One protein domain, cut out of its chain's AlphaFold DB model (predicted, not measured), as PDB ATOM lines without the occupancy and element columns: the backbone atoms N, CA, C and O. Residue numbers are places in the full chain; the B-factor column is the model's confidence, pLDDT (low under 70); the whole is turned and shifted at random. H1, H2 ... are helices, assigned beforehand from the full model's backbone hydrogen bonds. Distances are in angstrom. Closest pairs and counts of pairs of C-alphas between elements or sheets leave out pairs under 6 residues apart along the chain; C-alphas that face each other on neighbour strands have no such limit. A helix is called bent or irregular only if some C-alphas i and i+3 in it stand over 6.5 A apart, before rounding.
ATOM      1  N   GLU A  35      22.016 -22.740   0.820       80.19
ATOM      2  CA  GLU A  35      21.916 -21.371   0.321       80.19
ATOM      3  C   GLU A  35      22.270 -20.390   1.437       80.19
ATOM      4  O   GLU A  35      21.661 -20.392   2.510       80.19
ATOM      5  N   VAL A  36      23.257 -19.531   1.186       79.88
ATOM      6  CA  VAL A  36      23.700 -18.513   2.139       79.88
ATOM      7  C   VAL A  36      23.283 -17.129   1.637       79.88
ATOM      8  O   VAL A  36      23.703 -16.716   0.550       79.88
ATOM      9  N   PRO A  37      22.467 -16.376   2.400       75.50
ATOM     10  CA  PRO A  37      22.120 -15.012   2.033       75.50
ATOM     11  C   PRO A  37      23.357 -14.110   2.125       75.50
ATOM     12  O   PRO A  37      24.048 -14.079   3.144       75.50
ATOM     13  N   LEU A  38      23.621 -13.350   1.063       69.56
ATOM     14  CA  LEU A  38      24.696 -12.362   1.027       69.56
ATOM     15  C   LEU A  38      24.191 -11.033   1.599       69.56
ATOM     16  O   LEU A  38      23.283 -10.419   1.040       69.56
ATOM     17  N   GLY A  39      24.777 -10.572   2.708       73.88
ATOM     18  CA  GLY A  39      24.454  -9.266   3.280       73.88
ATOM     19  C   GLY A  39      24.591  -9.186   4.796       73.88
ATOM     20  O   GLY A  39      25.393  -9.879   5.417       73.88
ATOM     21  N   TYR A  40      23.807  -8.284   5.383       73.50
ATOM     22  CA  TYR A  40      23.834  -7.981   6.808       73.50
ATOM     23  C   TYR A  40      23.195  -9.100   7.638       73.50
ATOM     24  O   TYR A  40      22.060  -9.508   7.389       73.50
ATOM     25  N   SER A  41      23.909  -9.572   8.661       79.12
ATOM     26  CA  SER A  41      23.389 -10.578   9.585       79.12
ATOM     27  C   SER A  41      22.496  -9.914  10.633       79.12
ATOM     28  O   SER A  41      22.962  -9.488  11.691       79.12
ATOM     29  N   LEU A  42      21.193  -9.843  10.343       78.50
ATOM     30  CA  LEU A  42      20.183  -9.344  11.281       78.50
ATOM     31  C   LEU A  42      20.247 -10.030  12.663       78.50
ATOM     32  O   LEU A  42      20.123  -9.327  13.664       78.50
ATOM     33  N   PRO A  43      20.507 -11.352  12.773       81.88
ATOM     34  CA  PRO A  43      20.661 -11.983  14.078       81.88
ATOM     35  C   PRO A  43      21.825 -11.400  14.885       81.88
ATOM     36  O   PRO A  43      21.674 -11.167  16.078       81.88
ATOM     37  N   VAL A  44      22.973 -11.140  14.250       80.69
ATOM     38  CA  VAL A  44      24.150 -10.559  14.929       80.69
ATOM     39  C   VAL A  44      23.883  -9.109  15.333       80.69
ATOM     40  O   VAL A  44      24.331  -8.664  16.382       80.69
ATOM     41  N   ALA A  45      23.094  -8.385  14.543       79.69
ATOM     42  CA  ALA A  45      22.680  -7.026  14.865       79.69
ATOM     43  C   ALA A  45      21.744  -6.941  16.076       79.69
ATOM     44  O   ALA A  45      21.876  -6.034  16.892       79.69
ATOM     45  N   LEU A  46      20.790  -7.871  16.177       82.38
ATOM     46  CA  LEU A  46      19.754  -7.847  17.209       82.38
ATOM     47  C   LEU A  46      20.197  -8.538  18.505       82.38
ATOM     48  O   LEU A  46      19.881  -8.067  19.592       82.38
ATOM     49  N   PHE A  47      20.935  -9.644  18.392       82.50
ATOM     50  CA  PHE A  47      21.359 -10.474  19.526       82.50
ATOM     51  C   PHE A  47      22.851 -10.327  19.867       82.50
ATOM     52  O   PHE A  47      23.353 -11.000  20.769       82.50
ATOM     53  N   GLY A  48      23.583  -9.468  19.153       83.75
ATOM     54  CA  GLY A  48      25.003  -9.222  19.391       83.75
ATOM     55  C   GLY A  48      25.862 -10.471  19.137       83.75
ATOM     56  O   GLY A  48      25.776 -11.068  18.063       83.75
ATOM     57  N   PRO A  49      26.711 -10.895  20.093       86.25
ATOM     58  CA  PRO A  49      27.653 -11.999  19.893       86.25
ATOM     59  C   PRO A  49      27.012 -13.397  19.974       86.25
ATOM     60  O   PRO A  49      27.624 -14.365  19.524       86.25
ATOM     61  N   LEU A  50      25.790 -13.525  20.507       85.56
ATOM     62  CA  LEU A  50      25.117 -14.815  20.739       85.56
ATOM     63  C   LEU A  50      25.056 -15.731  19.493       85.56
ATOM     64  O   LEU A  50      25.430 -16.900  19.605       85.56
ATOM     65  N   PRO A  51      24.665 -15.254  18.292       83.94
ATOM     66  CA  PRO A  51      24.605 -16.099  17.098       83.94
ATOM     67  C   PRO A  51      25.979 -16.598  16.636       83.94
ATOM     68  O   PRO A  51      26.071 -17.674  16.050       83.94
ATOM     69  N   LEU A  52      27.045 -15.831  16.891       84.69
ATOM     70  CA  LEU A  52      28.420 -16.196  16.529       84.69
ATOM     71  C   LEU A  52      28.986 -17.238  17.496       84.69
ATOM     72  O   LEU A  52      29.660 -18.174  17.069       84.69
ATOM     73  N   MET A  53      28.643 -17.132  18.783       85.88
ATOM     74  CA  MET A  53      28.993 -18.149  19.778       85.88
ATOM     75  C   MET A  53      28.337 -19.495  19.446       85.88
ATOM     76  O   MET A  53      28.999 -20.529  19.503       85.88
ATOM     77  N   LEU A  54      27.066 -19.487  19.022       87.31
ATOM     78  CA  LEU A  54      26.352 -20.709  18.635       87.31
ATOM     79  C   LEU A  54      26.936 -21.356  17.366       87.31
ATOM     80  O   LEU A  54      26.932 -22.577  17.235       87.31
ATOM     81  N   ARG A  55      27.495 -20.544  16.460       84.62
ATOM     82  CA  ARG A  55      28.230 -21.000  15.269       84.62
ATOM     83  C   ARG A  55      29.670 -21.445  15.564       84.62
ATOM     84  O   ARG A  55      30.347 -21.887  14.645       84.62
ATOM     85  N   ARG A  56      30.126 -21.385  16.829       87.12
ATOM     86  CA  ARG A  56      31.519 -21.649  17.254       87.12
ATOM     87  C   ARG A  56      32.559 -20.720  16.603       87.12
ATOM     88  O   ARG A  56      33.757 -20.996  16.658       87.12
ATOM     89  N   ASP A  57      32.124 -19.569  16.092       86.69
ATOM     90  CA  ASP A  57      32.979 -18.540  15.497       86.69
ATOM     91  C   ASP A  57      33.547 -17.614  16.585       86.69
ATOM     92  O   ASP A  57      33.255 -16.415  16.653       86.69
ATOM     93  N   TRP A  58      34.377 -18.177  17.464       86.56
ATOM     94  CA  TRP A  58      34.979 -17.485  18.608       86.56
ATOM     95  C   TRP A  58      35.706 -16.163  18.300       86.56
ATOM     96  O   TRP A  58      35.501 -15.217  19.066       86.56
ATOM     97  N   PRO A  59      36.509 -16.018  17.221       89.31
ATOM     98  CA  PRO A  59      37.196 -14.748  16.965       89.31
ATOM     99  C   PRO A  59      36.213 -13.611  16.654       89.31
ATOM    100  O   PRO A  59      36.355 -12.501  17.168       89.31
ATOM    101  N   LEU A  60      35.172 -13.893  15.865       86.25
ATOM    102  CA  LEU A  60      34.141 -12.912  15.523       86.25
ATOM    103  C   LEU A  60      33.211 -12.637  16.709       86.25
ATOM    104  O   LEU A  60      32.801 -11.492  16.914       86.25
ATOM    105  N   ALA A  61      32.903 -13.661  17.510       87.25
ATOM    106  CA  ALA A  61      32.122 -13.513  18.734       87.25
ATOM    107  C   ALA A  61      32.820 -12.585  19.740       87.25
ATOM    108  O   ALA A  61      32.182 -11.677  20.270       87.25
ATOM    109  N   GLY A  62      34.131 -12.760  19.950       89.75
ATOM    110  CA  GLY A  62      34.930 -11.911  20.835       89.75
ATOM    111  C   GLY A  62      34.968 -10.452  20.375       89.75
ATOM    112  O   GLY A  62      34.690  -9.552  21.166       89.75
ATOM    113  N   LEU A  63      35.219 -10.209  19.084       90.31
ATOM    114  CA  LEU A  63      35.185  -8.855  18.518       90.31
ATOM    115  C   LEU A  63      33.809  -8.198  18.701       90.31
ATOM    116  O   LEU A  63      33.710  -7.070  19.186       90.31
ATOM    117  N   THR A  64      32.743  -8.917  18.345       87.94
ATOM    118  CA  THR A  64      31.363  -8.419  18.445       87.94
ATOM    119  C   THR A  64      30.985  -8.121  19.894       87.94
ATOM    120  O   THR A  64      30.319  -7.118  20.154       87.94
ATOM    121  N   LEU A  65      31.443  -8.937  20.848       89.94
ATOM    122  CA  LEU A  65      31.245  -8.708  22.279       89.94
ATOM    123  C   LEU A  65      31.928  -7.412  22.734       89.94
ATOM    124  O   LEU A  65      31.279  -6.571  23.351       89.94
ATOM    125  N   VAL A  66      33.206  -7.221  22.390       91.00
ATOM    126  CA  VAL A  66      33.958  -6.007  22.754       91.00
ATOM    127  C   VAL A  66      33.272  -4.759  22.203       91.00
ATOM    128  O   VAL A  66      33.039  -3.809  22.947       91.00
ATOM    129  N   VAL A  67      32.885  -4.775  20.926       88.56
ATOM    130  CA  VAL A  67      32.176  -3.652  20.293       88.56
ATOM    131  C   VAL A  67      30.826  -3.403  20.974       88.56
ATOM    132  O   VAL A  67      30.496  -2.253  21.267       88.56
ATOM    133  N   SER A  68      30.077  -4.465  21.285       86.12
ATOM    134  CA  SER A  68      28.762  -4.366  21.936       86.12
ATOM    135  C   SER A  68      28.834  -3.783  23.347       86.12
ATOM    136  O   SER A  68      27.905  -3.095  23.756       86.12
ATOM    137  N   VAL A  69      29.920  -4.022  24.089       88.00
ATOM    138  CA  VAL A  69      30.122  -3.431  25.425       88.00
ATOM    139  C   VAL A  69      30.673  -2.009  25.328       88.00
ATOM    140  O   VAL A  69      30.254  -1.130  26.078       88.00
ATOM    141  N   LEU A  70      31.592  -1.747  24.399       89.44
ATOM    142  CA  LEU A  70      32.291  -0.465  24.336       89.44
ATOM    143  C   LEU A  70      31.390   0.679  23.841       89.44
ATOM    144  O   LEU A  70      31.438   1.781  24.390       89.44
ATOM    145  N   LEU A  71      30.531   0.424  22.848       88.62
ATOM    146  CA  LEU A  71      29.601   1.424  22.304       88.62
ATOM    147  C   LEU A  71      28.685   2.074  23.362       88.62
ATOM    148  O   LEU A  71      28.675   3.307  23.452       88.62
ATOM    149  N   PRO A  72      27.919   1.313  24.171       87.38
ATOM    150  CA  PRO A  72      27.038   1.906  25.172       87.38
ATOM    151  C   PRO A  72      27.819   2.641  26.263       87.38
ATOM    152  O   PRO A  72      27.362   3.686  26.722       87.38
ATOM    153  N   VAL A  73      29.013   2.165  26.634       88.06
ATOM    154  CA  VAL A  73      29.868   2.835  27.628       88.06
ATOM    155  C   VAL A  73      30.298   4.221  27.140       88.06
ATOM    156  O   VAL A  73      30.158   5.203  27.873       88.06
ATOM    157  N   LEU A  74      30.744   4.351  25.886       87.25
ATOM    158  CA  LEU A  74      31.070   5.662  25.305       87.25
ATOM    159  C   LEU A  74      29.839   6.584  25.244       87.25
ATOM    160  O   LEU A  74      29.937   7.781  25.539       87.25
ATOM    161  N   GLY A  75      28.672   6.028  24.912       89.56
ATOM    162  CA  GLY A  75      27.400   6.751  24.954       89.56
ATOM    163  C   GLY A  75      27.069   7.279  26.353       89.56
ATOM    164  O   GLY A  75      26.701   8.441  26.513       89.56
ATOM    165  N   GLN A  76      27.270   6.470  27.392       88.38
ATOM    166  CA  GLN A  76      27.023   6.876  28.777       88.38
ATOM    167  C   GLN A  76      27.986   7.973  29.244       88.38
ATOM    168  O   GLN A  76      27.550   8.933  29.879       88.38
ATOM    169  N   ILE A  77      29.274   7.884  28.894       89.56
ATOM    170  CA  ILE A  77      30.277   8.902  29.256       89.56
ATOM    171  C   ILE A  77      29.919  10.264  28.649       89.56
ATOM    172  O   ILE A  77      29.953  11.294  29.332       89.56
ATOM    173  N   THR A  78      29.565  10.282  27.363       86.88
ATOM    174  CA  THR A  78      29.178  11.524  26.678       86.88
ATOM    175  C   THR A  78      27.875  12.084  27.248       86.88
ATOM    176  O   THR A  78      27.794  13.285  27.534       86.88
ATOM    177  N   MET A  79      26.893  11.223  27.524       86.56
ATOM    178  CA  MET A  79      25.616  11.638  28.101       86.56
ATOM    179  C   MET A  79      25.751  12.138  29.545       86.56
ATOM    180  O   MET A  79      25.073  13.095  29.913       86.56
ATOM    181  N   GLY A  80      26.672  11.584  30.339       88.00
ATOM    182  CA  GLY A  80      26.959  12.038  31.705       88.00
ATOM    183  C   GLY A  80      27.386  13.509  31.774       88.00
ATOM    184  O   GLY A  80      26.950  14.259  32.652       88.00
ATOM    185  N   ARG A  81      28.180  13.978  30.801       86.19
ATOM    186  CA  ARG A  81      28.513  15.410  30.684       86.19
ATOM    187  C   ARG A  81      27.284  16.261  30.369       86.19
ATOM    188  O   ARG A  81      27.134  17.352  30.923       86.19
ATOM    189  N   TYR A  82      26.422  15.780  29.478       88.62
ATOM    190  CA  TYR A  82      25.209  16.490  29.081       88.62
ATOM    191  C   TYR A  82      24.211  16.610  30.240       88.62
ATOM    192  O   TYR A  82      23.728  17.710  30.528       88.62
ATOM    193  N   THR A  83      23.951  15.515  30.958       88.19
ATOM    194  CA  THR A  83      23.037  15.499  32.109       88.19
ATOM    195  C   THR A  83      23.543  16.372  33.249       88.19
ATOM    196  O   THR A  83      22.745  17.118  33.816       88.19
ATOM    197  N   ASN A  84      24.850  16.382  33.534       88.88
ATOM    198  CA  ASN A  84      25.410  17.278  34.549       88.88
ATOM    199  C   ASN A  84      25.183  18.760  34.189       88.88
ATOM    200  O   ASN A  84      24.685  19.540  35.001       88.88
ATOM    201  N   ARG A  85      25.449  19.154  32.934       87.50
ATOM    202  CA  ARG A  85      25.168  20.525  32.462       87.50
ATOM    203  C   ARG A  85      23.686  20.879  32.577       87.50
ATOM    204  O   ARG A  85      23.346  21.984  33.002       87.50
ATOM    205  N   MET A  86      22.795  19.957  32.219       87.12
ATOM    206  CA  MET A  86      21.352  20.158  32.344       87.12
ATOM    207  C   MET A  86      20.916  20.292  33.810       87.12
ATOM    208  O   MET A  86      20.096  21.156  34.123       87.12
ATOM    209  N   HIS A  87      21.492  19.493  34.709       89.12
ATOM    210  CA  HIS A  87      21.226  19.553  36.141       89.12
ATOM    211  C   HIS A  87      21.600  20.920  36.727       89.12
ATOM    212  O   HIS A  87      20.761  21.561  37.361       89.12
ATOM    213  N   ILE A  88      22.803  21.423  36.427       86.75
ATOM    214  CA  ILE A  88      23.248  22.752  36.874       86.75
ATOM    215  C   ILE A  88      22.311  23.840  36.331       86.75
ATOM    216  O   ILE A  88      21.867  24.705  37.084       86.75
ATOM    217  N   ARG A  89      21.924  23.782  35.048       86.50
ATOM    218  CA  ARG A  89      20.943  24.730  34.481       86.50
ATOM    219  C   ARG A  89      19.594  24.668  35.199       86.50
ATOM    220  O   ARG A  89      18.961  25.705  35.383       86.50
ATOM    221  N   ASN A  90      19.148  23.482  35.612       89.69
ATOM    222  CA  ASN A  90      17.905  23.318  36.361       89.69
ATOM    223  C   ASN A  90      18.004  23.918  37.774       89.69
ATOM    224  O   ASN A  90      17.081  24.603  38.210       89.69
ATOM    225  N   LEU A  91      19.136  23.740  38.460       87.38
ATOM    226  CA  LEU A  91      19.404  24.410  39.738       87.38
ATOM    227  C   LEU A  91      19.373  25.935  39.578       87.38
ATOM    228  O   LEU A  91      18.687  26.623  40.332       87.38
ATOM    229  N   LEU A  92      20.016  26.470  38.538       85.44
ATOM    230  CA  LEU A  92      19.982  27.907  38.258       85.44
ATOM    231  C   LEU A  92      18.558  28.422  37.993       85.44
ATOM    232  O   LEU A  92      18.188  29.480  38.503       85.44
ATOM    233  N   ARG A  93      17.735  27.664  37.251       86.88
ATOM    234  CA  ARG A  93      16.313  27.989  37.015       86.88
ATOM    235  C   ARG A  93      15.482  27.995  38.297       86.88
ATOM    236  O   ARG A  93      14.569  28.799  38.413       86.88
ATOM    237  N   ARG A  94      15.812  27.133  39.260       87.31
ATOM    238  CA  ARG A  94      15.172  27.083  40.586       87.31
ATOM    239  C   ARG A  94      15.631  28.207  41.524       87.31
ATOM    240  O   ARG A  94      15.190  28.256  42.663       87.31
ATOM    241  N   GLY A  95      16.508  29.100  41.062       80.62
ATOM    242  CA  GLY A  95      16.991  30.241  41.835       80.62
ATOM    243  C   GLY A  95      18.242  29.959  42.666       80.62
ATOM    244  O   GLY A  95      18.706  30.865  43.356       80.62
ATOM    245  N   TYR A  96      18.831  28.761  42.570       80.31
ATOM    246  CA  TYR A  96      20.110  28.480  43.224       80.31
ATOM    247  C   TYR A  96      21.208  29.378  42.637       80.31
ATOM    248  O   TYR A  96      21.213  29.719  41.448       80.31
ATOM    249  N   ARG A  97      22.134  29.795  43.498       79.50
ATOM    250  CA  ARG A  97      23.243  30.701  43.183       79.50
ATOM    251  C   ARG A  97      24.559  30.009  43.497       79.50
ATOM    252  O   ARG A  97      24.630  29.229  44.442       79.50
ATOM    253  N   ALA A  98      25.590  30.288  42.708       75.50
ATOM    254  CA  ALA A  98      26.904  29.705  42.940       75.50
ATOM    255  C   ALA A  98      27.552  30.357  44.170       75.50
ATOM    256  O   ALA A  98      27.737  31.575  44.197       75.50
ATOM    257  N   ALA A  99      27.893  29.550  45.173       73.25
ATOM    258  CA  ALA A  99      28.717  29.946  46.307       73.25
ATOM    259  C   ALA A  99      30.075  29.250  46.155       73.25
ATOM    260  O   ALA A  99      30.133  28.024  46.107       73.25
ATOM    261  N   GLY A 100      31.145  30.031  46.015       64.50
ATOM    262  CA  GLY A 100      32.507  29.501  46.058       64.50
ATOM    263  C   GLY A 100      32.952  29.387  47.506       64.50
ATOM    264  O   GLY A 100      32.694  30.304  48.290       64.50
ATOM    265  N   ARG A 101      33.609  28.284  47.861       64.38
ATOM    266  CA  ARG A 101      34.252  28.144  49.174       64.38
ATOM    267  C   ARG A 101      35.649  28.763  49.152       64.38
ATOM    268  O   ARG A 101      36.134  29.213  50.183       64.38
ATOM    269  N   VAL A 102      36.262  28.810  47.967       72.12
ATOM    270  CA  VAL A 102      37.597  29.363  47.719       72.12
ATOM    271  C   VAL A 102      37.517  30.504  46.687       72.12
ATOM    272  O   VAL A 102      36.732  30.423  45.733       72.12
ATOM    273  N   PRO A 103      38.319  31.578  46.822       68.44
ATOM    274  CA  PRO A 103      38.414  32.620  45.801       68.44
ATOM    275  C   PRO A 103      38.779  32.033  44.428       68.44
ATOM    276  O   PRO A 103      39.700  31.233  44.310       68.44
ATOM    277  N   GLY A 104      38.060  32.430  43.375       73.38
ATOM    278  CA  GLY A 104      38.320  31.988  41.994       73.38
ATOM    279  C   GLY A 104      37.643  30.678  41.571       73.38
ATOM    280  O   GLY A 104      37.556  30.411  40.373       73.38
ATOM    281  N   GLU A 105      37.071  29.912  42.503       77.62
ATOM    282  CA  GLU A 105      36.385  28.638  42.220       77.62
ATOM    283  C   GLU A 105      35.168  28.821  41.296       77.62
ATOM    284  O   GLU A 105      34.977  28.085  40.327       77.62
ATOM    285  N   VAL A 106      34.384  29.877  41.536       73.62
ATOM    286  CA  VAL A 106      33.230  30.222  40.693       73.62
ATOM    287  C   VAL A 106      33.676  30.661  39.297       73.62
ATOM    288  O   VAL A 106      33.045  30.277  38.319       73.62
ATOM    289  N   SER A 107      34.790  31.390  39.179       77.81
ATOM    290  CA  SER A 107      35.339  31.817  37.885       77.81
ATOM    291  C   SER A 107      35.867  30.632  37.063       77.81
ATOM    292  O   SER A 107      35.659  30.572  35.852       77.81
ATOM    293  N   ALA A 108      36.513  29.656  37.712       80.38
ATOM    294  CA  ALA A 108      36.952  28.422  37.057       80.38
ATOM    295  C   ALA A 108      35.756  27.584  36.566       80.38
ATOM    296  O   ALA A 108      35.776  27.054  35.452       80.38
ATOM    297  N   ALA A 109      34.684  27.516  37.363       77.94
ATOM    298  CA  ALA A 109      33.442  26.856  36.972       77.94
ATOM    299  C   ALA A 109      32.734  27.581  35.811       77.94
ATOM    300  O   ALA A 109      32.277  26.921  34.878       77.94
ATOM    301  N   GLU A 110      32.684  28.918  35.825       82.44
ATOM    302  CA  GLU A 110      32.159  29.750  34.727       82.44
ATOM    303  C   GLU A 110      32.883  29.449  33.405       82.44
ATOM    304  O   GLU A 110      32.231  29.224  32.381       82.44
ATOM    305  N   TRP A 111      34.217  29.350  33.439       81.94
ATOM    306  CA  TRP A 111      35.033  29.014  32.267       81.94
ATOM    307  C   TRP A 111      34.785  27.582  31.765       81.94
ATOM    308  O   TRP A 111      34.560  27.373  30.573       81.94
ATOM    309  N   ALA A 112      34.738  26.592  32.662       80.50
ATOM    310  CA  ALA A 112      34.511  25.187  32.295       80.50
ATOM    311  C   ALA A 112      33.087  24.910  31.765       80.50
ATOM    312  O   ALA A 112      32.864  24.004  30.948       80.50
ATOM    313  N   LEU A 113      32.103  25.673  32.245       77.62
ATOM    314  CA  LEU A 113      30.700  25.542  31.853       77.62
ATOM    315  C   LEU A 113      30.346  26.415  30.643       77.62
ATOM    316  O   LEU A 113      29.350  26.126  29.978       77.62
ATOM    317  N   GLY A 114      31.153  27.436  30.339       81.31
ATOM    318  CA  GLY A 114      30.897  28.390  29.259       81.31
ATOM    319  C   GLY A 114      29.640  29.230  29.496       81.31
ATOM    320  O   GLY A 114      28.971  29.622  28.542       81.31
TER     321      GLY A 114
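Overview. This is residues 35 to 114 of the 135 residues of an uncharacterized protein of Sphaerotilus hippei (UniProt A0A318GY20). One long helix, H3, makes the length of this rod, with the short helices H1 and H2 gathered at its first end and H4 near its last end, where the chain folds back after a long link. Residues 35 to 40 stick out as a tail before H1, and the long stretch of H3 at residues 70 to 84 stands free. The printed part has 80 residues with four named helices, in the order H1, H2, H3, H4, and no named strand; the class is all helix. It is extended, with a radius of gyration of the C-alphas of 22.8 A and spans of 70 by 23 by 17 A.

Along the chain. Start at C-alpha 35 and go on to Leu 42 at (20.183, -9.344, 11.281), where H1 begins; it holds residues 42 to 47 and is 8.4 A long. H2 follows at residues 50 to 54, 6.4 A long. Find C-alpha 58 at (34.979, -17.485, 18.608); from there H3 runs 52.5 A to C-alpha 93 at (16.313, 27.989, 37.015). H3 is neither bent nor irregular, but only just: C-alphas 69 and 72 are 6.2 A apart. H4, residues 105 to 113, is 12.2 A long and ends at (30.700, 25.542, 31.853).

Arrangement. Look first at H1 and H2, which touch only at the corner by their link; their closest C-alphas, Val 44 and Pro 51, are 6.0 A apart. H2 touches H3 at residues 58 to 61 of H3 alone, with the closest C-alphas, Leu 52 and Ala 61, 5.1 A apart. H1 and H3 are near each other, with 5 pairs of C-alphas within 10 A. At the other end, H3 and H4 are close but not clearly touching: their closest C-alphas, Arg 85 and Leu 113, are 7.5 A apart. They run opposite ways at a steep tilt of 54 degrees. H4 is apart from H1 and H2. In H1, H2 and H4 every O i to N i+4 pair is within hydrogen-bond range; in H3 it is 29 of 32.

Size, cuts and confidence. The C-alphas of Glu 35 and Pro 103, the two farthest apart, are 72.5 A apart. The printed part has no cut. The links H1 to H2 and H2 to H3 are tight, and the link H3 to H4, 11 residues, is long. The mean pLDDT of the printed part is 83.2; look for values under 70 at residues 38, 100 to 101 and 103.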